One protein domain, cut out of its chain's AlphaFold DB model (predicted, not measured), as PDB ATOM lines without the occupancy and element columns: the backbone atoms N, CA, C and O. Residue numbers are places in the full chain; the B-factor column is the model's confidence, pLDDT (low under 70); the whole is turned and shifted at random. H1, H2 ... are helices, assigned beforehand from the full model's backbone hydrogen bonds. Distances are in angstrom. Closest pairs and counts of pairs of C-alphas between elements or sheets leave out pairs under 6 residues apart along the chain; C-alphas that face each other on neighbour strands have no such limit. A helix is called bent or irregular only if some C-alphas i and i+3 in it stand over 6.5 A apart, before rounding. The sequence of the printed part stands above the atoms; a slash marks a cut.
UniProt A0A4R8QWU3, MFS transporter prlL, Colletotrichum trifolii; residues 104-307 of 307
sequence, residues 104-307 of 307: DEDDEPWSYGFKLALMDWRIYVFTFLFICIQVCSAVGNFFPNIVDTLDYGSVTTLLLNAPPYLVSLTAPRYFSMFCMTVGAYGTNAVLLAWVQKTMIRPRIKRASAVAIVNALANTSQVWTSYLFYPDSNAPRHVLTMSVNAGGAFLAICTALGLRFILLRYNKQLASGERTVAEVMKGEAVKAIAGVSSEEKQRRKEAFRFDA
ATOM      1  N   ASP A 104     468.474 473.647 358.539       51.84
ATOM      2  CA  ASP A 104     468.112 474.449 359.706       51.84
ATOM      3  C   ASP A 104     469.082 474.014 360.816       51.84
ATOM      4  O   ASP A 104     468.820 473.051 361.531       51.84
ATOM      5  N   GLU A 105     470.263 474.632 360.880       49.06
ATOM      6  CA  GLU A 105     471.034 474.642 362.121       49.06
ATOM      7  C   GLU A 105     470.328 475.641 363.034       49.06
ATOM      8  O   GLU A 105     470.340 476.848 362.773       49.06
ATOM      9  N   ASP A 106     469.641 475.102 364.042       52.28
ATOM     10  CA  ASP A 106     468.912 475.810 365.095       52.28
ATOM     11  C   ASP A 106     469.877 476.625 365.997       52.28
ATOM     12  O   ASP A 106     469.904 476.457 367.212       52.28
ATOM     13  N   ASP A 107     470.689 477.520 365.423       52.97
ATOM     14  CA  ASP A 107     471.512 478.476 366.186       52.97
ATOM     15  C   ASP A 107     470.658 479.591 366.815       52.97
ATOM     16  O   ASP A 107     471.126 480.348 367.668       52.97
ATOM     17  N   GLU A 108     469.401 479.737 366.383       61.91
ATOM     18  CA  GLU A 108     468.489 480.747 366.909       61.91
ATOM     19  C   GLU A 108     467.728 480.231 368.146       61.91
ATOM     20  O   GLU A 108     467.235 479.100 368.148       61.91
ATOM     21  N   PRO A 109     467.563 481.055 369.200       68.38
ATOM     22  CA  PRO A 109     466.848 480.653 370.407       68.38
ATOM     23  C   PRO A 109     465.421 480.181 370.103       68.38
ATOM     24  O   PRO A 109     464.713 480.791 369.301       68.38
ATOM     25  N   TRP A 110     464.942 479.168 370.834       68.62
ATOM     26  CA  TRP A 110     463.575 478.633 370.705       68.62
ATOM     27  C   TRP A 110     462.478 479.719 370.746       68.62
ATOM     28  O   TRP A 110     461.442 479.605 370.086       68.62
ATOM     29  N   SER A 111     462.723 480.801 371.493       68.19
ATOM     30  CA  SER A 111     461.821 481.942 371.647       68.19
ATOM     31  C   SER A 111     461.638 482.746 370.357       68.19
ATOM     32  O   SER A 111     460.559 483.300 370.139       68.19
ATOM     33  N   TYR A 112     462.641 482.780 369.474       74.94
ATOM     34  CA  TYR A 112     462.542 483.431 368.169       74.94
ATOM     35  C   TYR A 112     461.564 482.683 367.259       74.94
ATOM     36  O   TYR A 112     460.615 483.282 366.751       74.94
ATOM     37  N   GLY A 113     461.721 481.359 367.141       70.00
ATOM     38  CA  GLY A 113     460.809 480.509 366.372       70.00
ATOM     39  C   GLY A 113     459.371 480.556 366.898       70.00
ATOM     40  O   GLY A 113     458.422 480.603 366.113       70.00
ATOM     41  N   PHE A 114     459.202 480.624 368.222       75.00
ATOM     42  CA  PHE A 114     457.894 480.781 368.859       75.00
ATOM     43  C   PHE A 114     457.257 482.153 368.579       75.00
ATOM     44  O   PHE A 114     456.089 482.232 368.193       75.00
ATOM     45  N   LYS A 115     458.018 483.250 368.702       77.19
ATOM     46  CA  LYS A 115     457.530 484.606 368.399       77.19
ATOM     47  C   LYS A 115     457.149 484.749 366.926       77.19
ATOM     48  O   LYS A 115     456.117 485.331 366.605       77.19
ATOM     49  N   LEU A 116     457.953 484.172 366.041       73.50
ATOM     50  CA  LEU A 116     457.692 484.143 364.609       73.50
ATOM     51  C   LEU A 116     456.420 483.357 364.269       73.50
ATOM     52  O   LEU A 116     455.721 483.717 363.324       73.50
ATOM     53  N   ALA A 117     456.099 482.311 365.037       78.25
ATOM     54  CA  ALA A 117     454.822 481.620 364.912       78.25
ATOM     55  C   ALA A 117     453.676 482.586 365.251       78.25
ATOM     56  O   ALA A 117     452.821 482.831 364.408       78.25
ATOM     57  N   LEU A 118     453.702 483.226 366.423       81.50
ATOM     58  CA  LEU A 118     452.634 484.139 366.857       81.50
ATOM     59  C   LEU A 118     452.377 485.321 365.912       81.50
ATOM     60  O   LEU A 118     451.252 485.810 365.839       81.50
ATOM     61  N   MET A 119     453.388 485.801 365.191       79.44
ATOM     62  CA  MET A 119     453.226 486.912 364.244       79.44
ATOM     63  C   MET A 119     452.657 486.476 362.885       79.44
ATOM     64  O   MET A 119     452.339 487.323 362.051       79.44
ATOM     65  N   ASP A 120     452.518 485.174 362.639       83.56
ATOM     66  CA  ASP A 120     452.050 484.657 361.363       83.56
ATOM     67  C   ASP A 120     450.518 484.616 361.292       83.56
ATOM     68  O   ASP A 120     449.854 483.834 361.978       83.56
ATOM     69  N   TRP A 121     449.946 485.435 360.405       84.94
ATOM     70  CA  TRP A 121     448.497 485.532 360.206       84.94
ATOM     71  C   TRP A 121     447.846 484.177 359.872       84.94
ATOM     72  O   TRP A 121     446.696 483.930 360.242       84.94
ATOM     73  N   ARG A 122     448.585 483.274 359.207       85.38
ATOM     74  CA  ARG A 122     448.091 481.954 358.786       85.38
ATOM     75  C   ARG A 122     447.692 481.103 359.994       85.38
ATOM     76  O   ARG A 122     446.714 480.366 359.908       85.38
ATOM     77  N   ILE A 123     448.389 481.237 361.130       86.56
ATOM     78  CA  ILE A 123     448.069 480.502 362.366       86.56
ATOM     79  C   ILE A 123     446.673 480.851 362.864       86.56
ATOM     80  O   ILE A 123     445.933 479.957 363.267       86.56
ATOM     81  N   TYR A 124     446.284 482.123 362.806       88.38
ATOM     82  CA  TYR A 124     444.968 482.562 363.264       88.38
ATOM     83  C   TYR A 124     443.849 482.037 362.362       88.38
ATOM     84  O   TYR A 124     442.814 481.607 362.866       88.38
ATOM     85  N   VAL A 125     444.076 481.979 361.045       89.69
ATOM     86  CA  VAL A 125     443.114 481.379 360.106       89.69
ATOM     87  C   VAL A 125     442.965 479.882 360.350       89.69
ATOM     88  O   VAL A 125     441.843 479.390 360.445       89.69
ATOM     89  N   PHE A 126     444.076 479.164 360.527       89.44
ATOM     90  CA  PHE A 126     444.030 477.749 360.888       89.44
ATOM     91  C   PHE A 126     443.374 477.515 362.246       89.44
ATOM     92  O   PHE A 126     442.592 476.582 362.374       89.44
ATOM     93  N   THR A 127     443.634 478.371 363.234       89.31
ATOM     94  CA  THR A 127     443.014 478.304 364.564       89.31
ATOM     95  C   THR A 127     441.504 478.478 364.473       89.31
ATOM     96  O   THR A 127     440.768 477.667 365.025       89.31
ATOM     97  N   PHE A 128     441.027 479.484 363.736       89.81
ATOM     98  CA  PHE A 128     439.595 479.692 363.514       89.81
ATOM     99  C   PHE A 128     438.949 478.476 362.841       89.81
ATOM    100  O   PHE A 128     437.912 477.986 363.284       89.81
ATOM    101  N   LEU A 129     439.605 477.939 361.814       89.31
ATOM    102  CA  LEU A 129     439.124 476.769 361.089       89.31
ATOM    103  C   LEU A 129     439.047 475.530 362.000       89.31
ATOM    104  O   LEU A 129     438.059 474.799 361.974       89.31
ATOM    105  N   PHE A 130     440.045 475.344 362.866       88.31
ATOM    106  CA  PHE A 130     440.078 474.270 363.857       88.31
ATOM    107  C   PHE A 130     439.008 474.442 364.946       88.31
ATOM    108  O   PHE A 130     438.384 473.463 365.343       88.31
ATOM    109  N   ILE A 131     438.744 475.673 365.401       88.56
ATOM    110  CA  ILE A 131     437.658 475.978 366.348       88.56
ATOM    111  C   ILE A 131     436.310 475.572 365.752       88.56
ATOM    112  O   ILE A 131     435.551 474.865 366.413       88.56
ATOM    113  N   CYS A 132     436.029 475.951 364.502       87.31
ATOM    114  CA  CYS A 132     434.785 475.593 363.819       87.31
ATOM    115  C   CYS A 132     434.584 474.070 363.734       87.31
ATOM    116  O   CYS A 132     433.480 473.577 363.964       87.31
ATOM    117  N   ILE A 133     435.649 473.306 363.476       84.06
ATOM    118  CA  ILE A 133     435.588 471.835 363.436       84.06
ATOM    119  C   ILE A 133     435.458 471.226 364.836       84.06
ATOM    120  O   ILE A 133     434.732 470.247 365.019       84.06
ATOM    121  N   GLN A 134     436.105 471.804 365.849       83.19
ATOM    122  CA  GLN A 134     435.978 471.335 367.232       83.19
ATOM    123  C   GLN A 134     434.568 471.556 367.786       83.19
ATOM    124  O   GLN A 134     434.068 470.700 368.512       83.19
ATOM    125  N   VAL A 135     433.898 472.645 367.393       83.25
ATOM    126  CA  VAL A 135     432.464 472.841 367.672       83.25
ATOM    127  C   VAL A 135     431.646 471.716 367.044       83.25
ATOM    128  O   VAL A 135     430.742 471.191 367.689       83.25
ATOM    129  N   CYS A 136     432.007 471.279 365.833       79.19
ATOM    130  CA  CYS A 136     431.303 470.178 365.184       79.19
ATOM    131  C   CYS A 136     431.535 468.822 365.866       79.19
ATOM    132  O   CYS A 136     430.631 467.998 365.998       79.19
ATOM    133  N   SER A 137     432.756 468.614 366.358       76.06
ATOM    134  CA  SER A 137     433.154 467.401 367.080       76.06
ATOM    135  C   SER A 137     432.474 467.279 368.449       76.06
ATOM    136  O   SER A 137     432.351 466.176 368.983       76.06
ATOM    137  N   ALA A 138     432.000 468.389 369.023       76.19
ATOM    138  CA  ALA A 138     431.413 468.407 370.358       76.19
ATOM    139  C   ALA A 138     430.119 467.590 370.469       76.19
ATOM    140  O   ALA A 138     429.851 467.043 371.536       76.19
ATOM    141  N   VAL A 139     429.359 467.430 369.377       70.88
ATOM    142  CA  VAL A 139     428.150 466.585 369.365       70.88
ATOM    143  C   VAL A 139     428.473 465.150 369.787       70.88
ATOM    144  O   VAL A 139     427.691 464.550 370.515       70.88
ATOM    145  N   GLY A 140     429.645 464.626 369.413       69.94
ATOM    146  CA  GLY A 140     430.083 463.291 369.826       69.94
ATOM    147  C   GLY A 140     430.338 463.173 371.333       69.94
ATOM    148  O   GLY A 140     430.059 462.131 371.918       69.94
ATOM    149  N   ASN A 141     430.802 464.246 371.983       71.56
ATOM    150  CA  ASN A 141     431.079 464.256 373.426       71.56
ATOM    151  C   ASN A 141     429.798 464.317 374.270       71.56
ATOM    152  O   ASN A 141     429.757 463.762 375.363       71.56
ATOM    153  N   PHE A 142     428.758 464.981 373.763       69.75
ATOM    154  CA  PHE A 142     427.475 465.152 374.454       69.75
ATOM    155  C   PHE A 142     426.381 464.214 373.932       69.75
ATOM    156  O   PHE A 142     425.231 464.316 374.352       69.75
ATOM    157  N   PHE A 143     426.725 463.281 373.042       67.69
ATOM    158  CA  PHE A 143     425.780 462.332 372.459       67.69
ATOM    159  C   PHE A 143     425.009 461.511 373.508       67.69
ATOM    160  O   PHE A 143     423.789 461.435 373.381       67.69
ATOM    161  N   PRO A 144     425.640 460.970 374.576       64.19
ATOM    162  CA  PRO A 144     424.903 460.257 375.620       64.19
ATOM    163  C   PRO A 144     423.820 461.120 376.276       64.19
ATOM    164  O   PRO A 144     422.713 460.639 376.472       64.19
ATOM    165  N   ASN A 145     424.097 462.408 376.516       65.38
ATOM    166  CA  ASN A 145     423.129 463.332 377.113       65.38
ATOM    167  C   ASN A 145     421.947 463.617 376.173       65.38
ATOM    168  O   ASN A 145     420.826 463.779 376.633       65.38
ATOM    169  N   ILE A 146     422.182 463.673 374.856       66.56
ATOM    170  CA  ILE A 146     421.117 463.876 373.855       66.56
ATOM    171  C   ILE A 146     420.225 462.635 373.742       66.56
ATOM    172  O   ILE A 146     419.039 462.751 373.459       66.56
ATOM    173  N   VAL A 147     420.783 461.438 373.915       64.38
ATOM    174  CA  VAL A 147     420.000 460.196 373.871       64.38
ATOM    175  C   VAL A 147     419.249 459.971 375.187       64.38
ATOM    176  O   VAL A 147     418.138 459.449 375.160       64.38
ATOM    177  N   ASP A 148     419.796 460.431 376.313       63.62
ATOM    178  CA  ASP A 148     419.130 460.395 377.621       63.62
ATOM    179  C   ASP A 148     417.850 461.254 377.643       63.62
ATOM    180  O   ASP A 148     416.832 460.842 378.193       63.62
ATOM    181  N   THR A 149     417.822 462.394 376.932       63.84
ATOM    182  CA  THR A 149     416.596 463.209 376.784       63.84
ATOM    183  C   THR A 149     415.510 462.560 375.915       63.84
ATOM    184  O   THR A 149     414.392 463.074 375.853       63.84
ATOM    185  N   LEU A 150     415.808 461.441 375.245       62.84
ATOM    186  CA  LEU A 150     414.854 460.680 374.431       62.84
ATOM    187  C   LEU A 150     414.162 459.542 375.208       62.84
ATOM    188  O   LEU A 150     413.440 458.766 374.587       62.84
ATOM    189  N   ASP A 151     414.355 459.462 376.534       61.72
ATOM    190  CA  ASP A 151     413.720 458.486 377.444       61.72
ATOM    191  C   ASP A 151     414.076 457.012 377.145       61.72
ATOM    192  O   ASP A 151     413.328 456.076 377.433       61.72
ATOM    193  N   TYR A 152     415.252 456.768 376.555       62.81
ATOM    194  CA  TYR A 152     415.804 455.417 376.437       62.81
ATOM    195  C   TYR A 152     416.590 455.065 377.707       62.81
ATOM    196  O   TYR A 152     417.468 455.811 378.131       62.81
ATOM    197  N   GLY A 153     416.318 453.898 378.306       56.28
ATOM    198  CA  GLY A 153     417.054 453.434 379.489       56.28
ATOM    199  C   GLY A 153     418.574 453.394 379.259       56.28
ATOM    200  O   GLY A 153     419.029 453.048 378.169       56.28
ATOM    201  N   SER A 154     419.373 453.704 380.286       56.69
ATOM    202  CA  SER A 154     420.822 453.965 380.174       56.69
ATOM    203  C   SER A 154     421.629 452.851 379.491       56.69
ATOM    204  O   SER A 154     422.632 453.130 378.839       56.69
ATOM    205  N   VAL A 155     421.187 451.590 379.591       59.19
ATOM    206  CA  VAL A 155     421.806 450.447 378.894       59.19
ATOM    207  C   VAL A 155     421.507 450.483 377.398       59.19
ATOM    208  O   VAL A 155     422.416 450.274 376.606       59.19
ATOM    209  N   THR A 156     420.276 450.807 376.999       58.12
ATOM    210  CA  THR A 156     419.921 451.049 375.596       58.12
ATOM    211  C   THR A 156     420.672 452.262 375.067       58.12
ATOM    212  O   THR A 156     421.167 452.192 373.959       58.12
ATOM    213  N   THR A 157     420.861 453.320 375.861       58.94
ATOM    214  CA  THR A 157     421.648 454.517 375.498       58.94
ATOM    215  C   THR A 157     423.147 454.231 375.321       58.94
ATOM    216  O   THR A 157     423.773 454.741 374.390       58.94
ATOM    217  N   LEU A 158     423.737 453.379 376.167       59.94
ATOM    218  CA  LEU A 158     425.136 452.942 376.038       59.94
ATOM    219  C   LEU A 158     425.331 451.943 374.901       59.94
ATOM    220  O   LEU A 158     426.282 452.064 374.128       59.94
ATOM    221  N   LEU A 159     424.423 450.970 374.784       58.00
ATOM    222  CA  LEU A 159     424.341 450.113 373.608       58.00
ATOM    223  C   LEU A 159     424.165 450.984 372.382       58.00
ATOM    224  O   LEU A 159     424.788 450.661 371.381       58.00
ATOM    225  N   LEU A 160     423.453 452.120 372.522       57.06
ATOM    226  CA  LEU A 160     423.246 453.113 371.487       57.06
ATOM    227  C   LEU A 160     424.557 453.850 371.046       57.06
ATOM    228  O   LEU A 160     424.559 454.655 370.107       57.06
ATOM    229  N   ASN A 161     425.699 453.541 371.663       53.34
ATOM    230  CA  ASN A 161     427.016 454.125 371.387       53.34
ATOM    231  C   ASN A 161     428.030 453.120 370.780       53.34
ATOM    232  O   ASN A 161     429.062 453.530 370.253       53.34
ATOM    233  N   ALA A 162     427.761 451.806 370.822       54.06
ATOM    234  CA  ALA A 162     428.696 450.766 370.368       54.06
ATOM    235  C   ALA A 162     428.586 450.473 368.853       54.06
ATOM    236  O   ALA A 162     427.490 450.394 368.346       54.06
ATOM    237  N   PRO A 163     429.657 450.184 368.097       48.69
ATOM    238  CA  PRO A 163     429.621 450.067 366.624       48.69
ATOM    239  C   PRO A 163     428.572 449.166 365.900       48.69
ATOM    240  O   PRO A 163     428.400 449.402 364.703       48.69
ATOM    241  N   PRO A 164     427.870 448.161 366.481       51.62
ATOM    242  CA  PRO A 164     426.974 447.255 365.725       51.62
ATOM    243  C   PRO A 164     425.672 447.829 365.085       51.62
ATOM    244  O   PRO A 164     424.694 447.096 364.937       51.62
ATOM    245  N   TYR A 165     425.600 449.100 364.668       51.84
ATOM    246  CA  TYR A 165     424.335 449.825 364.419       51.84
ATOM    247  C   TYR A 165     423.830 449.991 362.996       51.84
ATOM    248  O   TYR A 165     423.573 451.101 362.526       51.84
ATOM    249  N   LEU A 166     423.578 448.881 362.320       46.09
ATOM    250  CA  LEU A 166     422.887 448.926 361.030       46.09
ATOM    251  C   LEU A 166     421.421 448.471 361.087       46.09
ATOM    252  O   LEU A 166     420.787 448.416 360.039       46.09
ATOM    253  N   VAL A 167     420.851 448.164 362.263       47.84
ATOM    254  CA  VAL A 167     419.631 447.320 362.318       47.84
ATOM    255  C   VAL A 167     418.429 447.895 363.092       47.84
ATOM    256  O   VAL A 167     417.488 447.164 363.376       47.84
ATOM    257  N   SER A 168     418.363 449.192 363.406       46.53
ATOM    258  CA  SER A 168     417.182 449.770 364.083       46.53
ATOM    259  C   SER A 168     416.499 450.899 363.292       46.53
ATOM    260  O   SER A 168     417.143 451.695 362.614       46.53
ATOM    261  N   LEU A 169     415.159 450.955 363.388       45.78
ATOM    262  CA  LEU A 169     414.172 451.777 362.643       45.78
ATOM    263  C   LEU A 169     414.366 453.315 362.682       45.78
ATOM    264  O   LEU A 169     413.567 454.066 362.129       45.78
ATOM    265  N   THR A 170     415.442 453.799 363.294       53.91
ATOM    266  CA  THR A 170     415.889 455.201 363.356       53.91
ATOM    267  C   THR A 170     417.194 455.440 362.571       53.91
ATOM    268  O   THR A 170     417.817 456.497 362.694       53.91
ATOM    269  N   ALA A 171     417.588 454.486 361.719       57.53
ATOM    270  CA  ALA A 171     418.853 454.440 360.981       57.53
ATOM    271  C   ALA A 171     419.310 455.753 360.306       57.53
ATOM    272  O   ALA A 171     420.487 456.075 360.441       57.53
ATOM    273  N   PRO A 172     418.461 456.572 359.645       64.06
ATOM    274  CA  PRO A 172     418.951 457.761 358.939       64.06
ATOM    275  C   PRO A 172     419.528 458.840 359.867       64.06
ATOM    276  O   PRO A 172     420.546 459.457 359.549       64.06
ATOM    277  N   ARG A 173     418.908 459.061 361.035       61.41
ATOM    278  CA  ARG A 173     419.376 460.066 362.006       61.41
ATOM    279  C   ARG A 173     420.673 459.612 362.671       61.41
ATOM    280  O   ARG A 173     421.630 460.384 362.709       61.41
ATOM    281  N   TYR A 174     420.741 458.348 363.087       60.84
ATOM    282  CA  TYR A 174     421.950 457.764 363.673       60.84
ATOM    283  C   TYR A 174     423.107 457.685 362.668       60.84
ATOM    284  O   TYR A 174     424.227 458.066 362.999       60.84
ATOM    285  N   PHE A 175     422.837 457.306 361.415       63.69
ATOM    286  CA  PHE A 175     423.834 457.299 360.342       63.69
ATOM    287  C   PHE A 175     424.399 458.701 360.077       63.69
ATOM    288  O   PHE A 175     425.612 458.866 359.962       63.69
ATOM    289  N   SER A 176     423.546 459.733 360.053       65.69
ATOM    290  CA  SER A 176     424.004 461.118 359.883       65.69
ATOM    291  C   SER A 176     424.898 461.596 361.037       65.69
ATOM    292  O   SER A 176     425.939 462.205 360.787       65.69
ATOM    293  N   MET A 177     424.565 461.253 362.286       67.06
ATOM    294  CA  MET A 177     425.370 461.592 363.468       67.06
ATOM    295  C   MET A 177     426.700 460.827 363.511       67.06
ATOM    296  O   MET A 177     427.727 461.401 363.882       67.06
ATOM    297  N   PHE A 178     426.714 459.566 363.069       65.12
ATOM    298  CA  PHE A 178     427.936 458.777 362.916       65.12
ATOM    299  C   PHE A 178     428.880 459.395 361.878       65.12
ATOM    300  O   PHE A 178     430.033 459.691 362.190       65.12
ATOM    301  N   CYS A 179     428.382 459.665 360.667       66.75
ATOM    302  CA  CYS A 179     429.162 460.293 359.598       66.75
ATOM    303  C   CYS A 179     429.710 461.662 360.015       66.75
ATOM    304  O   CYS A 179     430.855 461.988 359.707       66.75
ATOM    305  N   MET A 180     428.924 462.442 360.759       71.06
ATOM    306  CA  MET A 180     429.358 463.733 361.283       71.06
ATOM    307  C   MET A 180     430.489 463.590 362.306       71.06
ATOM    308  O   MET A 180     431.476 464.315 362.227       71.06
ATOM    309  N   THR A 181     430.386 462.625 363.224       67.88
ATOM    310  CA  THR A 181     431.399 462.385 364.263       67.88
ATOM    311  C   THR A 181     432.707 461.875 363.651       67.88
ATOM    312  O   THR A 181     433.769 462.440 363.906       67.88
ATOM    313  N   VAL A 182     432.644 460.865 362.777       66.25
ATOM    314  CA  VAL A 182     433.824 460.324 362.073       66.25
ATOM    315  C   VAL A 182     434.462 461.383 361.173       66.25
ATOM    316  O   VAL A 182     435.684 461.545 361.177       66.25
ATOM    317  N   GLY A 183     433.644 462.147 360.445       67.69
ATOM    318  CA  GLY A 183     434.109 463.238 359.595       67.69
ATOM    319  C   GLY A 183     434.814 464.338 360.389       67.69
ATOM    320  O   GLY A 183     435.898 464.774 359.999       67.69
ATOM    321  N   ALA A 184     434.260 464.754 361.530       70.69
ATOM    322  CA  ALA A 184     434.838 465.818 362.348       70.69
ATOM    323  C   ALA A 184     436.199 465.412 362.948       70.69
ATOM    324  O   ALA A 184     437.178 466.152 362.818       70.69
ATOM    325  N   TYR A 185     436.311 464.192 363.492       72.06
ATOM    326  CA  TYR A 185     437.584 463.685 364.021       72.06
ATOM    327  C   TYR A 185     438.642 463.453 362.933       72.06
ATOM    328  O   TYR A 185     439.811 463.784 363.144       72.06
ATOM    329  N   GLY A 186     438.256 462.940 361.759       70.31
ATOM    330  CA  GLY A 186     439.173 462.780 360.625       70.31
ATOM    331  C   GLY A 186     439.700 464.119 360.103       70.31
ATOM    332  O   GLY A 186     440.886 464.251 359.793       70.31
ATOM    333  N   THR A 187     438.847 465.147 360.084       77.81
ATOM    334  CA  THR A 187     439.227 466.486 359.612       77.81
ATOM    335  C   THR A 187     440.268 467.140 360.527       77.81
ATOM    336  O   THR A 187     441.177 467.798 360.025       77.81
ATOM    337  N   ASN A 188     440.226 466.895 361.844       77.69
ATOM    338  CA  ASN A 188     441.242 467.392 362.783       77.69
ATOM    339  C   ASN A 188     442.664 466.923 362.420       77.69
ATOM    340  O   ASN A 188     443.597 467.729 362.389       77.69
ATOM    341  N   ALA A 189     442.836 465.640 362.089       73.00
ATOM    342  CA  ALA A 189     444.134 465.094 361.689       73.00
ATOM    343  C   ALA A 189     444.638 465.720 360.376       73.00
ATOM    344  O   ALA A 189     445.808 466.098 360.263       73.00
ATOM    345  N   VAL A 190     443.738 465.876 359.399       79.88
ATOM    346  CA  VAL A 190     444.044 466.494 358.101       79.88
ATOM    347  C   VAL A 190     444.438 467.958 358.270       79.88
ATOM    348  O   VAL A 190     445.401 468.406 357.646       79.88
ATOM    349  N   LEU A 191     443.755 468.708 359.137       81.56
ATOM    350  CA  LEU A 191     444.076 470.117 359.332       81.56
ATOM    351  C   LEU A 191     445.432 470.325 359.988       81.56
ATOM    352  O   LEU A 191     446.170 471.215 359.574       81.56
ATOM    353  N   LEU A 192     445.787 469.507 360.980       79.06
ATOM    354  CA  LEU A 192     447.115 469.578 361.591       79.06
ATOM    355  C   LEU A 192     448.209 469.270 360.568       79.06
ATOM    356  O   LEU A 192     449.228 469.962 360.535       79.06
ATOM    357  N   ALA A 193     447.985 468.288 359.693       78.56
ATOM    358  CA  ALA A 193     448.884 468.023 358.576       78.56
ATOM    359  C   ALA A 193     448.962 469.222 357.611       78.56
ATOM    360  O   ALA A 193     450.048 469.564 357.141       78.56
ATOM    361  N   TRP A 194     447.848 469.910 357.349       82.62
ATOM    362  CA  TRP A 194     447.828 471.091 356.483       82.62
ATOM    363  C   TRP A 194     448.560 472.295 357.094       82.62
ATOM    364  O   TRP A 194     449.314 472.975 356.393       82.62
ATOM    365  N   VAL A 195     448.437 472.508 358.410       83.62
ATOM    366  CA  VAL A 195     449.231 473.497 359.164       83.62
ATOM    367  C   VAL A 195     450.720 473.199 359.010       83.62
ATOM    368  O   VAL A 195     451.496 474.096 358.687       83.62
ATOM    369  N   GLN A 196     451.123 471.936 359.185       74.88
ATOM    370  CA  GLN A 196     452.519 471.516 359.030       74.88
ATOM    371  C   GLN A 196     453.041 471.735 357.612       74.88
ATOM    372  O   GLN A 196     454.192 472.120 357.445       74.88
ATOM    373  N   LYS A 197     452.215 471.504 356.592       73.38
ATOM    374  CA  LYS A 197     452.606 471.729 355.196       73.38
ATOM    375  C   LYS A 197     452.665 473.206 354.824       73.38
ATOM    376  O   LYS A 197     453.473 473.584 353.988       73.38
ATOM    377  N   THR A 198     451.844 474.043 355.449       75.94
ATOM    378  CA  THR A 198     451.808 475.484 355.164       75.94
ATOM    379  C   THR A 198     452.910 476.245 355.910       75.94
ATOM    380  O   THR A 198     453.429 477.242 355.407       75.94
ATOM    381  N   MET A 199     453.290 475.772 357.100       74.19
ATOM    382  CA  MET A 199     454.377 476.311 357.925       74.19
ATOM    383  C   MET A 199     455.679 475.579 357.604       74.19
ATOM    384  O   MET A 199     456.041 474.602 358.258       74.19
ATOM    385  N   ILE A 200     456.375 476.020 356.560       58.97
ATOM    386  CA  ILE A 200     457.468 475.231 355.985       58.97
ATOM    387  C   ILE A 200     458.774 475.444 356.761       58.97
ATOM    388  O   ILE A 200     459.517 474.472 356.921       58.97
ATOM    389  N   ARG A 201     459.053 476.657 357.275       60.91
ATOM    390  CA  ARG A 201     460.283 476.978 358.039       60.91
ATOM    391  C   ARG A 201     460.085 478.105 359.063       60.91
ATOM    392  O   ARG A 201     459.221 478.961 358.861       60.91
ATOM    393  N   PRO A 202     460.914 478.188 360.122       63.31
ATOM    394  CA  PRO A 202     461.804 477.154 360.686       63.31
ATOM    395  C   PRO A 202     461.034 476.018 361.398       63.31
ATOM    396  O   PRO A 202     459.852 476.164 361.721       63.31
ATOM    397  N   ARG A 203     461.685 474.875 361.674       65.69
ATOM    398  CA  ARG A 203     461.052 473.694 362.321       65.69
ATOM    399  C   ARG A 203     460.373 474.023 363.651       65.69
ATOM    400  O   ARG A 203     459.244 473.590 363.888       65.69
ATOM    401  N   ILE A 204     461.026 474.842 364.477       70.00
ATOM    402  CA  ILE A 204     460.497 475.307 365.766       70.00
ATOM    403  C   ILE A 204     459.204 476.108 365.565       70.00
ATOM    404  O   ILE A 204     458.231 475.879 366.285       70.00
ATOM    405  N   LYS A 205     459.141 476.981 364.547       75.00
ATOM    406  CA  LYS A 205     457.917 477.719 364.186       75.00
ATOM    407  C   LYS A 205     456.800 476.756 363.807       75.00
ATOM    408  O   LYS A 205     455.674 476.929 364.255       75.00
ATOM    409  N   ARG A 206     457.101 475.716 363.026       75.62
ATOM    410  CA  ARG A 206     456.113 474.718 362.597       75.62
ATOM    411  C   ARG A 206     455.552 473.902 363.762       75.62
ATOM    412  O   ARG A 206     454.335 473.752 363.864       75.62
ATOM    413  N   ALA A 207     456.416 473.382 364.634       72.38
ATOM    414  CA  ALA A 207     455.991 472.634 365.817       72.38
ATOM    415  C   ALA A 207     455.184 473.527 366.775       72.38
ATOM    416  O   ALA A 207     454.105 473.138 367.225       72.38
ATOM    417  N   SER A 208     455.656 474.759 366.997       78.88
ATOM    418  CA  SER A 208     454.957 475.767 367.799       78.88
ATOM    419  C   SER A 208     453.603 476.131 367.195       78.88
ATOM    420  O   SER A 208     452.623 476.219 367.922       78.88
ATOM    421  N   ALA A 209     453.510 476.284 365.873       81.38
ATOM    422  CA  ALA A 209     452.263 476.614 365.192       81.38
ATOM    423  C   ALA A 209     451.204 475.529 365.384       81.38
ATOM    424  O   ALA A 209     450.064 475.839 365.715       81.38
ATOM    425  N   VAL A 210     451.580 474.256 365.247       82.56
ATOM    426  CA  VAL A 210     450.668 473.139 365.521       82.56
ATOM    427  C   VAL A 210     450.225 473.132 366.984       82.56
ATOM    428  O   VAL A 210     449.037 472.963 367.257       82.56
ATOM    429  N   ALA A 211     451.151 473.348 367.920       80.00
ATOM    430  CA  ALA A 211     450.824 473.406 369.341       80.00
ATOM    431  C   ALA A 211     449.865 474.564 369.667       80.00
ATOM    432  O   ALA A 211     448.876 474.346 370.361       80.00
ATOM    433  N   ILE A 212     450.111 475.760 369.120       83.94
ATOM    434  CA  ILE A 212     449.265 476.950 369.297       83.94
ATOM    435  C   ILE A 212     447.869 476.710 368.718       83.94
ATOM    436  O   ILE A 212     446.882 476.919 369.422       83.94
ATOM    437  N   VAL A 213     447.780 476.224 367.473       86.19
ATOM    438  CA  VAL A 213     446.494 475.913 366.823       86.19
ATOM    439  C   VAL A 213     445.718 474.904 367.661       86.19
ATOM    440  O   VAL A 213     444.549 475.129 367.955       86.19
ATOM    441  N   ASN A 214     446.361 473.822 368.103       84.38
ATOM    442  CA  ASN A 214     445.699 472.802 368.910       84.38
ATOM    443  C   ASN A 214     445.259 473.344 370.283       84.38
ATOM    444  O   ASN A 214     444.138 473.084 370.714       84.38
ATOM    445  N   ALA A 215     446.098 474.119 370.973       81.12
ATOM    446  CA  ALA A 215     445.767 474.687 372.280       81.12
ATOM    447  C   ALA A 215     444.567 475.646 372.198       81.12
ATOM    448  O   ALA A 215     443.595 475.481 372.935       81.12
ATOM    449  N   LEU A 216     444.597 476.588 371.250       83.88
ATOM    450  CA  LEU A 216     443.519 477.558 371.038       83.88
ATOM    451  C   LEU A 216     442.242 476.913 370.481       83.88
ATOM    452  O   LEU A 216     441.135 477.387 370.737       83.88
ATOM    453  N   ALA A 217     442.358 475.809 369.749       83.81
ATOM    454  CA  ALA A 217     441.184 475.078 369.298       83.81
ATOM    455  C   ALA A 217     440.465 474.364 370.445       83.81
ATOM    456  O   ALA A 217     439.237 474.331 370.469       83.81
ATOM    457  N   ASN A 218     441.199 473.823 371.424       79.75
ATOM    458  CA  ASN A 218     440.593 473.133 372.567       79.75
ATOM    459  C   ASN A 218     439.786 474.072 373.477       79.75
ATOM    460  O   ASN A 218     438.834 473.619 374.113       79.75
ATOM    461  N   THR A 219     440.064 475.380 373.474       80.50
ATOM    462  CA  THR A 219     439.223 476.374 374.164       80.50
ATOM    463  C   THR A 219     437.773 476.393 373.678       80.50
ATOM    464  O   THR A 219     436.893 476.814 374.429       80.50
ATOM    465  N   SER A 220     437.474 475.891 372.471       81.88
ATOM    466  CA  SER A 220     436.090 475.815 371.998       81.88
ATOM    467  C   SER A 220     435.232 474.847 372.818       81.88
ATOM    468  O   SER A 220     434.040 475.087 373.010       81.88
ATOM    469  N   GLN A 221     435.827 473.786 373.370       75.56
ATOM    470  CA  GLN A 221     435.104 472.778 374.152       75.56
ATOM    471  C   GLN A 221     434.527 473.355 375.448       75.56
ATOM    472  O   GLN A 221     433.482 472.897 375.908       75.56
ATOM    473  N   VAL A 222     435.164 474.394 376.002       79.38
ATOM    474  CA  VAL A 222     434.714 475.062 377.229       79.38
ATOM    475  C   VAL A 222     433.339 475.682 377.016       79.38
ATOM    476  O   VAL A 222     432.396 475.328 377.717       79.38
ATOM    477  N   TRP A 223     433.190 476.567 376.026       79.00
ATOM    478  CA  TRP A 223     431.910 477.237 375.788       79.00
ATOM    479  C   TRP A 223     430.882 476.311 375.133       79.00
ATOM    480  O   TRP A 223     429.685 476.444 375.384       79.00
ATOM    481  N   THR A 224     431.339 475.328 374.348       76.94
ATOM    482  CA  THR A 224     430.435 474.371 373.707       76.94
ATOM    483  C   THR A 224     429.702 473.528 374.752       76.94
ATOM    484  O   THR A 224     428.529 473.243 374.568       76.94
ATOM    485  N   SER A 225     430.314 473.218 375.901       74.75
ATOM    486  CA  SER A 225     429.621 472.509 376.988       74.75
ATOM    487  C   SER A 225     428.358 473.220 377.500       74.75
ATOM    488  O   SER A 225     427.364 472.561 377.797       74.75
ATOM    489  N   TYR A 226     428.343 474.556 377.506       73.50
ATOM    490  CA  TYR A 226     427.169 475.338 377.907       73.50
ATOM    491  C   TYR A 226     426.054 475.309 376.856       73.50
ATOM    492  O   TYR A 226     424.881 475.431 377.197       73.50
ATOM    493  N   LEU A 227     426.395 475.103 375.581       72.38
ATOM    494  CA  LEU A 227     425.425 475.005 374.488       72.38
ATOM    495  C   LEU A 227     424.658 473.666 374.494       72.38
ATOM    496  O   LEU A 227     423.561 473.579 373.941       72.38
ATOM    497  N   PHE A 228     425.239 472.627 375.100       66.69
ATOM    498  CA  PHE A 228     424.675 471.275 375.210       66.69
ATOM    499  C   PHE A 228     424.115 470.976 376.616       66.69
ATOM    500  O   PHE A 228     423.884 469.814 376.950       66.69
ATOM    501  N   TYR A 229     423.898 472.002 377.450       63.72
ATOM    502  CA  TYR A 229     423.365 471.818 378.800       63.72
ATOM    503  C   TYR A 229     421.905 471.295 378.768       63.72
ATOM    504  O   TYR A 229     421.132 471.757 377.917       63.72
ATOM    505  N   PRO A 230     421.515 470.361 379.666       56.72
ATOM    506  CA  PRO A 230     420.310 469.524 379.531       56.72
ATOM    507  C   PRO A 230     418.981 470.267 379.321       56.72
ATOM    508  O   PRO A 230     418.138 469.800 378.559       56.72
ATOM    509  N   ASP A 231     418.810 471.450 379.916       53.59
ATOM    510  CA  ASP A 231     417.489 472.091 380.024       53.59
ATOM    511  C   ASP A 231     417.193 473.174 378.970       53.59
ATOM    512  O   ASP A 231     416.081 473.694 378.911       53.59
ATOM    513  N   SER A 232     418.152 473.550 378.115       57.12
ATOM    514  CA  SER A 232     417.969 474.749 377.276       57.12
ATOM    515  C   SER A 232     417.142 474.525 376.002       57.12
ATOM    516  O   SER A 232     416.581 475.496 375.501       57.12
ATOM    517  N   ASN A 233     417.104 473.314 375.423       56.62
ATOM    518  CA  ASN A 233     416.493 473.070 374.098       56.62
ATOM    519  C   ASN A 233     415.922 471.647 373.897       56.62
ATOM    520  O   ASN A 233     415.716 471.214 372.755       56.62
ATOM    521  N   ALA A 234     415.691 470.892 374.972       56.22
ATOM    522  CA  ALA A 234     415.045 469.584 374.875       56.22
ATOM    523  C   ALA A 234     413.599 469.731 374.343       56.22
ATOM    524  O   ALA A 234     412.949 470.741 374.622       56.22
ATOM    525  N   PRO A 235     413.066 468.777 373.554       58.78
ATOM    526  CA  PRO A 235     413.675 467.524 373.082       58.78
ATOM    527  C   PRO A 235     414.332 467.619 371.688       58.78
ATOM    528  O   PRO A 235     414.845 466.635 371.163       58.78
ATOM    529  N   ARG A 236     414.277 468.781 371.020       63.41
ATOM    530  CA  ARG A 236     414.625 468.901 369.588       63.41
ATOM    531  C   ARG A 236     416.018 469.495 369.329       63.41
ATOM    532  O   ARG A 236     416.474 469.437 368.191       63.41
ATOM    533  N   HIS A 237     416.682 470.050 370.352       69.44
ATOM    534  CA  HIS A 237     418.068 470.561 370.363       69.44
ATOM    535  C   HIS A 237     418.471 471.381 369.111       69.44
ATOM    536  O   HIS A 237     419.603 471.312 368.628       69.44
ATOM    537  N   VAL A 238     417.537 472.174 368.565       70.62
ATOM    538  CA  VAL A 238     417.678 472.846 367.255       70.62
ATOM    539  C   VAL A 238     418.771 473.911 367.261       70.62
ATOM    540  O   VAL A 238     419.489 474.046 366.273       70.62
ATOM    541  N   LEU A 239     418.925 474.647 368.366       73.88
ATOM    542  CA  LEU A 239     419.965 475.669 368.506       73.88
ATOM    543  C   LEU A 239     421.357 475.051 368.351       73.88
ATOM    544  O   LEU A 239     422.171 475.507 367.554       73.88
ATOM    545  N   THR A 240     421.595 473.957 369.064       74.69
ATOM    546  CA  THR A 240     422.859 473.230 369.076       74.69
ATOM    547  C   THR A 240     423.196 472.657 367.697       74.69
ATOM    548  O   THR A 240     424.320 472.798 367.213       74.69
ATOM    549  N   MET A 241     422.199 472.087 367.014       77.69
ATOM    550  CA  MET A 241     422.365 471.553 365.658       77.69
ATOM    551  C   MET A 241     422.565 472.661 364.612       77.69
ATOM    552  O   MET A 241     423.348 472.485 363.680       77.69
ATOM    553  N   SER A 242     421.929 473.821 364.791       80.94
ATOM    554  CA  SER A 242     422.117 474.998 363.931       80.94
ATOM    555  C   SER A 242     423.516 475.600 364.072       80.94
ATOM    556  O   SER A 242     424.146 475.918 363.068       80.94
ATOM    557  N   VAL A 243     424.038 475.709 365.300       82.81
ATOM    558  CA  VAL A 243     425.409 476.193 365.554       82.81
ATOM    559  C   VAL A 243     426.442 475.236 364.961       82.81
ATOM    560  O   VAL A 243     427.408 475.682 364.348       82.81
ATOM    561  N   ASN A 244     426.209 473.929 365.068       81.12
ATOM    562  CA  ASN A 244     427.038 472.910 364.433       81.12
ATOM    563  C   ASN A 244     427.033 473.029 362.893       81.12
ATOM    564  O   ASN A 244     428.093 473.085 362.274       81.12
ATOM    565  N   ALA A 245     425.856 473.155 362.271       82.69
ATOM    566  CA  ALA A 245     425.745 473.347 360.822       82.69
ATOM    567  C   ALA A 245     426.404 474.661 360.354       82.69
ATOM    568  O   ALA A 245     427.111 474.678 359.344       82.69
ATOM    569  N   GLY A 246     426.227 475.748 361.111       85.75
ATOM    570  CA  GLY A 246     426.878 477.034 360.856       85.75
ATOM    571  C   GLY A 246     428.400 476.964 360.998       85.75
ATOM    572  O   GLY A 246     429.120 477.491 360.150       85.75
ATOM    573  N   GLY A 247     428.899 476.256 362.013       86.75
ATOM    574  CA  GLY A 247     430.326 475.995 362.208       86.75
ATOM    575  C   GLY A 247     430.934 475.219 361.039       86.75
ATOM    576  O   GLY A 247     431.969 475.622 360.509       86.75
ATOM    577  N   ALA A 248     430.261 474.166 360.569       84.38
ATOM    578  CA  ALA A 248     430.699 473.397 359.405       84.38
ATOM    579  C   ALA A 248     430.743 474.257 358.129       84.38
ATOM    580  O   ALA A 248     431.725 474.222 357.387       84.38
ATOM    581  N   PHE A 249     429.718 475.082 357.896       88.69
ATOM    582  CA  PHE A 249     429.682 476.001 356.757       88.69
ATOM    583  C   PHE A 249     430.823 477.028 356.811       88.69
ATOM    584  O   PHE A 249     431.551 477.200 355.832       88.69
ATOM    585  N   LEU A 250     431.044 477.652 357.970       90.00
ATOM    586  CA  LEU A 250     432.144 478.597 358.175       90.00
ATOM    587  C   LEU A 250     433.513 477.936 357.987       90.00
ATOM    588  O   LEU A 250     434.408 478.549 357.400       90.00
ATOM    589  N   ALA A 251     433.680 476.686 358.430       88.31
ATOM    590  CA  ALA A 251     434.905 475.921 358.209       88.31
ATOM    591  C   ALA A 251     435.168 475.709 356.711       88.31
ATOM    592  O   ALA A 251     436.283 475.955 356.252       88.31
ATOM    593  N   ILE A 252     434.143 475.334 355.936       88.62
ATOM    594  CA  ILE A 252     434.245 475.149 354.479       88.62
ATOM    595  C   ILE A 252     434.585 476.473 353.787       88.62
ATOM    596  O   ILE A 252     435.524 476.524 352.993       88.62
ATOM    597  N   CYS A 253     433.878 477.561 354.108       91.44
ATOM    598  CA  CYS A 253     434.156 478.881 353.540       91.44
ATOM    599  C   CYS A 253     435.589 479.338 353.836       91.44
ATOM    600  O   CYS A 253     436.283 479.818 352.940       91.44
ATOM    601  N   THR A 254     436.055 479.141 355.070       89.31
ATOM    602  CA  THR A 254     437.419 479.508 355.474       89.31
ATOM    603  C   THR A 254     438.457 478.629 354.779       89.31
ATOM    604  O   THR A 254     439.468 479.145 354.307       89.31
ATOM    605  N   ALA A 255     438.203 477.323 354.643       87.88
ATOM    606  CA  ALA A 255     439.084 476.396 353.930       87.88
ATOM    607  C   ALA A 255     439.232 476.783 352.454       87.88
ATOM    608  O   ALA A 255     440.347 476.866 351.938       87.88
ATOM    609  N   LEU A 256     438.116 477.077 351.782       89.38
ATOM    610  CA  LEU A 256     438.105 477.523 350.388       89.38
ATOM    611  C   LEU A 256     438.777 478.890 350.226       89.38
ATOM    612  O   LEU A 256     439.545 479.079 349.284       89.38
ATOM    613  N   GLY A 257     438.540 479.819 351.154       88.94
ATOM    614  CA  GLY A 257     439.196 481.126 351.179       88.94
ATOM    615  C   GLY A 257     440.711 481.003 351.324       88.94
ATOM    616  O   GLY A 257     441.458 481.583 350.535       88.94
ATOM    617  N   LEU A 258     441.178 480.183 352.270       87.88
ATOM    618  CA  LEU A 258     442.601 479.913 352.458       87.88
ATOM    619  C   LEU A 258     443.207 479.256 351.214       87.88
ATOM    620  O   LEU A 258     444.245 479.706 350.730       87.88
ATOM    621  N   ARG A 259     442.526 478.265 350.632       85.19
ATOM    622  CA  ARG A 259     442.945 477.623 349.380       85.19
ATOM    623  C   ARG A 259     443.069 478.625 348.234       85.19
ATOM    624  O   ARG A 259     444.069 478.621 347.519       85.19
ATOM    625  N   PHE A 260     442.095 479.516 348.073       87.25
ATOM    626  CA  PHE A 260     442.132 480.554 347.044       87.25
ATOM    627  C   PHE A 260     443.305 481.520 347.249       87.25
ATOM    628  O   PHE A 260     443.999 481.864 346.291       87.25
ATOM    629  N   ILE A 261     443.569 481.915 348.497       86.19
ATOM    630  CA  ILE A 261     444.711 482.762 348.850       86.19
ATOM    631  C   ILE A 261     446.034 482.059 348.511       86.19
ATOM    632  O   ILE A 261     446.887 482.662 347.861       86.19
ATOM    633  N   LEU A 262     446.196 480.783 348.876       82.50
ATOM    634  CA  LEU A 262     447.403 480.000 348.573       82.50
ATOM    635  C   LEU A 262     447.610 479.821 347.061       82.50
ATOM    636  O   LEU A 262     448.716 480.020 346.559       82.50
ATOM    637  N   LEU A 263     446.543 479.541 346.307       81.94
ATOM    638  CA  LEU A 263     446.599 479.464 344.843       81.94
ATOM    639  C   LEU A 263     446.967 480.809 344.208       81.94
ATOM    640  O   LEU A 263     447.725 480.846 343.237       81.94
ATOM    641  N   ARG A 264     446.465 481.923 344.752       82.62
ATOM    642  CA  ARG A 264     446.840 483.268 344.302       82.62
ATOM    643  C   ARG A 264     448.319 483.547 344.565       82.62
ATOM    644  O   ARG A 264     448.987 484.058 343.672       82.62
ATOM    645  N   TYR A 265     448.843 483.157 345.728       77.69
ATOM    646  CA  TYR A 265     450.277 483.250 346.014       77.69
ATOM    647  C   TYR A 265     451.110 482.398 345.050       77.69
ATOM    648  O   TYR A 265     452.099 482.890 344.517       77.69
ATOM    649  N   ASN A 266     450.681 481.174 344.734       79.69
ATOM    650  CA  ASN A 266     451.359 480.333 343.741       79.69
ATOM    651  C   ASN A 266     451.380 480.965 342.346       79.69
ATOM    652  O   ASN A 266     452.394 480.882 341.655       79.69
ATOM    653  N   LYS A 267     450.286 481.622 341.937       80.75
ATOM    654  CA  LYS A 267     450.233 482.364 340.668       80.75
ATOM    655  C   LYS A 267     451.178 483.567 340.668       80.75
ATOM    656  O   LYS A 267     451.877 483.753 339.683       80.75
ATOM    657  N   GLN A 268     451.245 484.327 341.763       75.94
ATOM    658  CA  GLN A 268     452.162 485.470 341.906       75.94
ATOM    659  C   GLN A 268     453.641 485.055 341.915       75.94
ATOM    660  O   GLN A 268     454.490 485.761 341.378       75.94
ATOM    661  N   LEU A 269     453.949 483.890 342.492       72.31
ATOM    662  CA  LEU A 269     455.283 483.289 342.432       72.31
ATOM    663  C   LEU A 269     455.630 482.802 341.016       72.31
ATOM    664  O   LEU A 269     456.787 482.858 340.614       72.31
ATOM    665  N   ALA A 270     454.642 482.325 340.253       76.38
ATOM    666  CA  ALA A 270     454.834 481.881 338.873       76.38
ATOM    667  C   ALA A 270     454.959 483.043 337.873       76.38
ATOM    668  O   ALA A 270     455.687 482.911 336.895       76.38
ATOM    669  N   SER A 271     454.281 484.170 338.112       75.75
ATOM    670  CA  SER A 271     454.392 485.383 337.288       75.75
ATOM    671  C   SER A 271     455.649 486.208 337.579       75.75
ATOM    672  O   SER A 271     455.920 487.161 336.856       75.75
ATOM    673  N   GLY A 272     456.399 485.875 338.636       70.50
ATOM    674  CA  GLY A 272     457.561 486.645 339.085       70.50
ATOM    675  C   GLY A 272     457.212 487.987 339.741       70.50
ATOM    676  O   GLY A 272     458.115 488.749 340.064       70.50
ATOM    677  N   GLU A 273     455.924 488.276 339.966       68.69
ATOM    678  CA  GLU A 273     455.433 489.521 340.581       68.69
ATOM    679  C   GLU A 273     455.849 489.643 342.056       68.69
ATOM    680  O   GLU A 273     456.006 490.743 342.581       68.69
ATOM    681  N   ARG A 274     456.041 488.503 342.728       64.50
ATOM    682  CA  ARG A 274     456.617 488.422 344.072       64.50
ATOM    683  C   ARG A 274     457.766 487.440 344.079       64.50
ATOM    684  O   ARG A 274     457.637 486.316 343.590       64.50
ATOM    685  N   THR A 275     458.868 487.834 344.699       66.19
ATOM    686  CA  THR A 275     459.981 486.911 344.900       66.19
ATOM    687  C   THR A 275     459.670 485.944 346.039       66.19
ATOM    688  O   THR A 275     459.001 486.272 347.022       66.19
ATOM    689  N   VAL A 276     460.210 484.731 345.945       63.41
ATOM    690  CA  VAL A 276     460.101 483.713 347.004       63.41
ATOM    691  C   VAL A 276     460.647 484.252 348.333       63.41
ATOM    692  O   VAL A 276     460.127 483.922 349.392       63.41
ATOM    693  N   ALA A 277     461.645 485.140 348.286       60.12
ATOM    694  CA  ALA A 277     462.205 485.802 349.462       60.12
ATOM    695  C   ALA A 277     461.219 486.762 350.155       60.12
ATOM    696  O   ALA A 277     461.211 486.839 351.381       60.12
ATOM    697  N   GLU A 278     460.368 487.464 349.404       64.75
ATOM    698  CA  GLU A 278     459.342 488.352 349.968       64.75
ATOM    699  C   GLU A 278     458.185 487.573 350.589       64.75
ATOM    700  O   GLU A 278     457.676 487.953 351.641       64.75
ATOM    701  N   VAL A 279     457.789 486.463 349.964       63.53
ATOM    702  CA  VAL A 279     456.734 485.580 350.484       63.53
ATOM    703  C   VAL A 279     457.203 484.818 351.728       63.53
ATOM    704  O   VAL A 279     456.413 484.577 352.635       63.53
ATOM    705  N   MET A 280     458.494 484.492 351.797       60.75
ATOM    706  CA  MET A 280     459.130 483.793 352.922       60.75
ATOM    707  C   MET A 280     459.773 484.759 353.932       60.75
ATOM    708  O   MET A 280     460.612 484.348 354.734       60.75
ATOM    709  N   LYS A 281     459.431 486.053 353.898       57.94
ATOM    710  CA  LYS A 281     460.050 487.071 354.756       57.94
ATOM    711  C   LYS A 281     459.837 486.730 356.236       57.94
ATOM    712  O   LYS A 281     458.708 486.693 356.718       57.94
ATOM    713  N   GLY A 282     460.938 486.497 356.950       53.78
ATOM    714  CA  GLY A 282     460.940 486.091 358.357       53.78
ATOM    715  C   GLY A 282     461.072 484.583 358.587       53.78
ATOM    716  O   GLY A 282     461.258 484.184 359.724       53.78
ATOM    717  N   GLU A 283     461.022 483.736 357.558       54.69
ATOM    718  CA  GLU A 283     461.391 482.320 357.688       54.69
ATOM    719  C   GLU A 283     462.918 482.184 357.552       54.69
ATOM    720  O   GLU A 283     463.512 482.803 356.671       54.69
ATOM    721  N   ALA A 284     463.579 481.436 358.445       46.03
ATOM    722  CA  ALA A 284     465.040 481.322 358.454       46.03
ATOM    723  C   ALA A 284     465.558 480.709 357.135       46.03
ATOM    724  O   ALA A 284     465.068 479.675 356.677       46.03
ATOM    725  N   VAL A 285     466.544 481.363 356.508       50.09
ATOM    726  CA  VAL A 285     467.144 480.944 355.228       50.09
ATOM    727  C   VAL A 285     468.663 480.819 355.394       50.09
ATOM    728  O   VAL A 285     469.412 481.641 354.869       50.09
ATOM    729  N   LYS A 286     469.154 479.799 356.111       45.47
ATOM    730  CA  LYS A 286     470.595 479.467 356.113       45.47
ATOM    731  C   LYS A 286     470.939 478.497 354.979       45.47
ATOM    732  O   LYS A 286     470.172 477.610 354.615       45.47
ATOM    733  N   ALA A 287     472.087 478.704 354.342       43.69
ATOM    734  CA  ALA A 287     472.515 477.936 353.175       43.69
ATOM    735  C   ALA A 287     473.213 476.621 353.576       43.69
ATOM    736  O   ALA A 287     474.041 476.621 354.474       43.69
ATOM    737  N   ILE A 288     472.947 475.517 352.858       43.19
ATOM    738  CA  ILE A 288     473.682 474.243 353.027       43.19
ATOM    739  C   ILE A 288     475.158 474.427 352.636       43.19
ATOM    740  O   ILE A 288     475.432 474.929 351.536       43.19
ATOM    741  N   ALA A 289     476.096 473.960 353.462       43.00
ATOM    742  CA  ALA A 289     477.492 473.767 353.069       43.00
ATOM    743  C   ALA A 289     477.604 472.597 352.064       43.00
ATOM    744  O   ALA A 289     477.227 471.471 352.373       43.00
ATOM    745  N   GLY A 290     478.069 472.864 350.835       49.88
ATOM    746  CA  GLY A 290     478.289 471.837 349.798       49.88
ATOM    747  C   GLY A 290     477.243 471.739 348.672       49.88
ATOM    748  O   GLY A 290     477.449 470.986 347.727       49.88
ATOM    749  N   VAL A 291     476.151 472.518 348.707       57.12
ATOM    750  CA  VAL A 291     475.213 472.643 347.567       57.12
ATOM    751  C   VAL A 291     475.560 473.893 346.757       57.12
ATOM    752  O   VAL A 291     475.682 474.979 347.342       57.12
ATOM    753  N   SER A 292     475.709 473.746 345.432       57.97
ATOM    754  CA  SER A 292     476.045 474.862 344.536       57.97
ATOM    755  C   SER A 292     475.001 475.981 344.633       57.97
ATOM    756  O   SER A 292     473.818 475.750 344.905       57.97
ATOM    757  N   SER A 293     475.449 477.220 344.438       56.47
ATOM    758  CA  SER A 293     474.608 478.421 344.478       56.47
ATOM    759  C   SER A 293     473.433 478.341 343.494       56.47
ATOM    760  O   SER A 293     472.335 478.795 343.806       56.47
ATOM    761  N   GLU A 294     473.642 477.692 342.346       61.94
ATOM    762  CA  GLU A 294     472.637 477.497 341.297       61.94
ATOM    763  C   GLU A 294     471.538 476.513 341.708       61.94
ATOM    764  O   GLU A 294     470.354 476.806 341.554       61.94
ATOM    765  N   GLU A 295     471.896 475.377 342.312       62.91
ATOM    766  CA  GLU A 295     470.914 474.393 342.789       62.91
ATOM    767  C   GLU A 295     470.061 474.971 343.936       62.91
ATOM    768  O   GLU A 295     468.865 474.689 344.043       62.91
ATOM    769  N   LYS A 296     470.636 475.854 344.767       58.41
ATOM    770  CA  LYS A 296     469.893 476.607 345.797       58.41
ATOM    771  C   LYS A 296     468.876 477.565 345.182       58.41
ATOM    772  O   LYS A 296     467.744 477.641 345.661       58.41
ATOM    773  N   GLN A 297     469.281 478.292 344.147       59.78
ATOM    774  CA  GLN A 297     468.440 479.265 343.459       59.78
ATOM    775  C   GLN A 297     467.282 478.571 342.730       59.78
ATOM    776  O   GLN A 297     466.119 478.903 342.957       59.78
ATOM    777  N   ARG A 298     467.583 477.495 341.998       62.44
ATOM    778  CA  ARG A 298     466.600 476.664 341.295       62.44
ATOM    779  C   ARG A 298     465.543 476.071 342.235       62.44
ATOM    780  O   ARG A 298     464.369 475.992 341.888       62.44
ATOM    781  N   ARG A 299     465.932 475.693 343.457       60.41
ATOM    782  CA  ARG A 299     465.007 475.188 344.490       60.41
ATOM    783  C   ARG A 299     464.168 476.274 345.148       60.41
ATOM    784  O   ARG A 299     463.015 476.009 345.478       60.41
ATOM    785  N   LYS A 300     464.722 477.476 345.344       61.38
ATOM    786  CA  LYS A 300     463.928 478.636 345.772       61.38
ATOM    787  C   LYS A 300     462.855 478.931 344.728       61.38
ATOM    788  O   LYS A 300     461.693 479.045 345.084       61.38
ATOM    789  N   GLU A 301     463.219 478.965 343.454       60.66
ATOM    790  CA  GLU A 301     462.305 479.270 342.345       60.66
ATOM    791  C   GLU A 301     461.236 478.187 342.116       60.66
ATOM    792  O   GLU A 301     460.098 478.505 341.755       60.66
ATOM    793  N   ALA A 302     461.560 476.923 342.405       63.16
ATOM    794  CA  ALA A 302     460.624 475.799 342.352       63.16
ATOM    795  C   ALA A 302     459.608 475.763 343.515       63.16
ATOM    796  O   ALA A 302     458.685 474.950 343.488       63.16
ATOM    797  N   PHE A 303     459.748 476.620 344.533       63.31
ATOM    798  CA  PHE A 303     458.862 476.630 345.698       63.31
ATOM    799  C   PHE A 303     457.419 476.979 345.324       63.31
ATOM    800  O   PHE A 303     457.155 478.032 344.740       63.31
ATOM    801  N   ARG A 304     456.470 476.131 345.715       66.88
ATOM    802  CA  ARG A 304     455.027 476.377 345.612       66.88
ATOM    803  C   ARG A 304     454.361 475.908 346.905       66.88
ATOM    804  O   ARG A 304     454.827 474.959 347.526       66.88
ATOM    805  N   PHE A 305     453.295 476.587 347.317       66.38
ATOM    806  CA  PHE A 305     452.448 476.130 348.414       66.38
ATOM    807  C   PHE A 305     451.594 474.946 347.959       66.38
ATOM    808  O   PHE A 305     450.960 475.017 346.904       66.38
ATOM    809  N   ASP A 306     451.518 473.903 348.781       61.84
ATOM    810  CA  ASP A 306     450.545 472.827 348.602       61.84
ATOM    811  C   ASP A 306     449.145 473.372 348.948       61.84
ATOM    812  O   ASP A 306     448.879 473.732 350.100       61.84
ATOM    813  N   ALA A 307     448.270 473.483 347.944       46.16
ATOM    814  CA  ALA A 307     446.918 474.049 348.041       46.16
ATOM    815  C   ALA A 307     445.830 473.058 347.601       46.16
ATOM    816  O   ALA A 307     446.128 472.163 346.783       46.16
TER     817      ALA A 307
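Overview. This is residues 104 to 307 of the 307 residues of the protein "MFS transporter prlL" of Colletotrichum trifolii (UniProt A0A4R8QWU3). Four long helices run lengthwise in a loose rod, with H2 in the middle and H4, H5 and H6 packed round it. Short H1 sits on H5 at one end of the rod, where H7 and H8 also lie, and short H3 is at the other end. The printed part has 204 residues with eight named helices, H1 to H8 in order, and no named strand: all helix. The whole is loose, with a radius of gyration of the C-alphas of 22.3 A and spans of 72 by 35 by 29 A.

Along the chain. Start at residue 104 and find C-alpha 110 at (463.575, 478.633, 370.705), where H1, residues 110 to 118, begins. H2, residues 121 to 148, is 42.4 A long; it has a kink of 45 degrees near residue 142 and is irregular, with C-alphas 141 and 144 7.7 A apart. Next come H3, residues 154 to 159, and H4, residues 171 to 198, 39.5 A long. H5, residues 203 to 227, covers 37.7 A. From C-alpha 238 at (417.678, 472.846, 367.255), H6, the longest, runs 47.6 A to residue 270. H7 is residues 276 to 279, and H8, residues 293 to 301, ends at C-alpha 301, (462.305, 479.270, 342.345).

Arrangement. Look first at H2, the hub, which touches four helices. H2, H4 and H5 form an up and down bundle, each helix running against the one before it. H2 touches H4 at a shallow tilt of 24 degrees, opposite ways; their closest C-alphas, of Ser 137 and Ala 184, are 5.3 A apart. H2 touches H5 the same way at 38 degrees, only just steep, closest at the C-alphas of Ile 131 and Ala 217, 4.7 A. H4 and H5 are a helical hairpin, closest at the C-alphas of Gln 196 and Arg 206, 6.0 A. With residues 125 to 136 alone H2 touches H6, closest at the C-alphas of Cys 132 and Gly 247, 4.8 A. H1 touches H5 at a steep tilt of 52 degrees, closest at the C-alphas of Gly 113 and Lys 205, 4.6 A. H3 touches H2, closest at the C-alphas of Thr 157 and Val 147, 6.1 A. H7 is close to H8 but not clearly touching it, and H8 touches no helix. Every O i to N i+4 pair is within hydrogen-bond range in H1, H3, H6 and H8, against 19 of 24 in H2, 23 of 24 in H4 and 14 of 21 in H5; H7 is too short for such a pair.

Size, cuts and confidence. The C-alphas farthest apart, of Asp 151 and Ser 292, are 72.4 A apart. The printed part has no cut and ends at residue 307, the chain's last. The links H3 to H4 and H7 to H8 are long, and residues 167 to 173, of which 171 to 173 belong to H4, and 289 to 295, of which 293 to 295 belong to H8, stand free. Mean pLDDT of the printed part is 70.2, and 99 residues are under 70, among them 142 to 179 and 273 to 307.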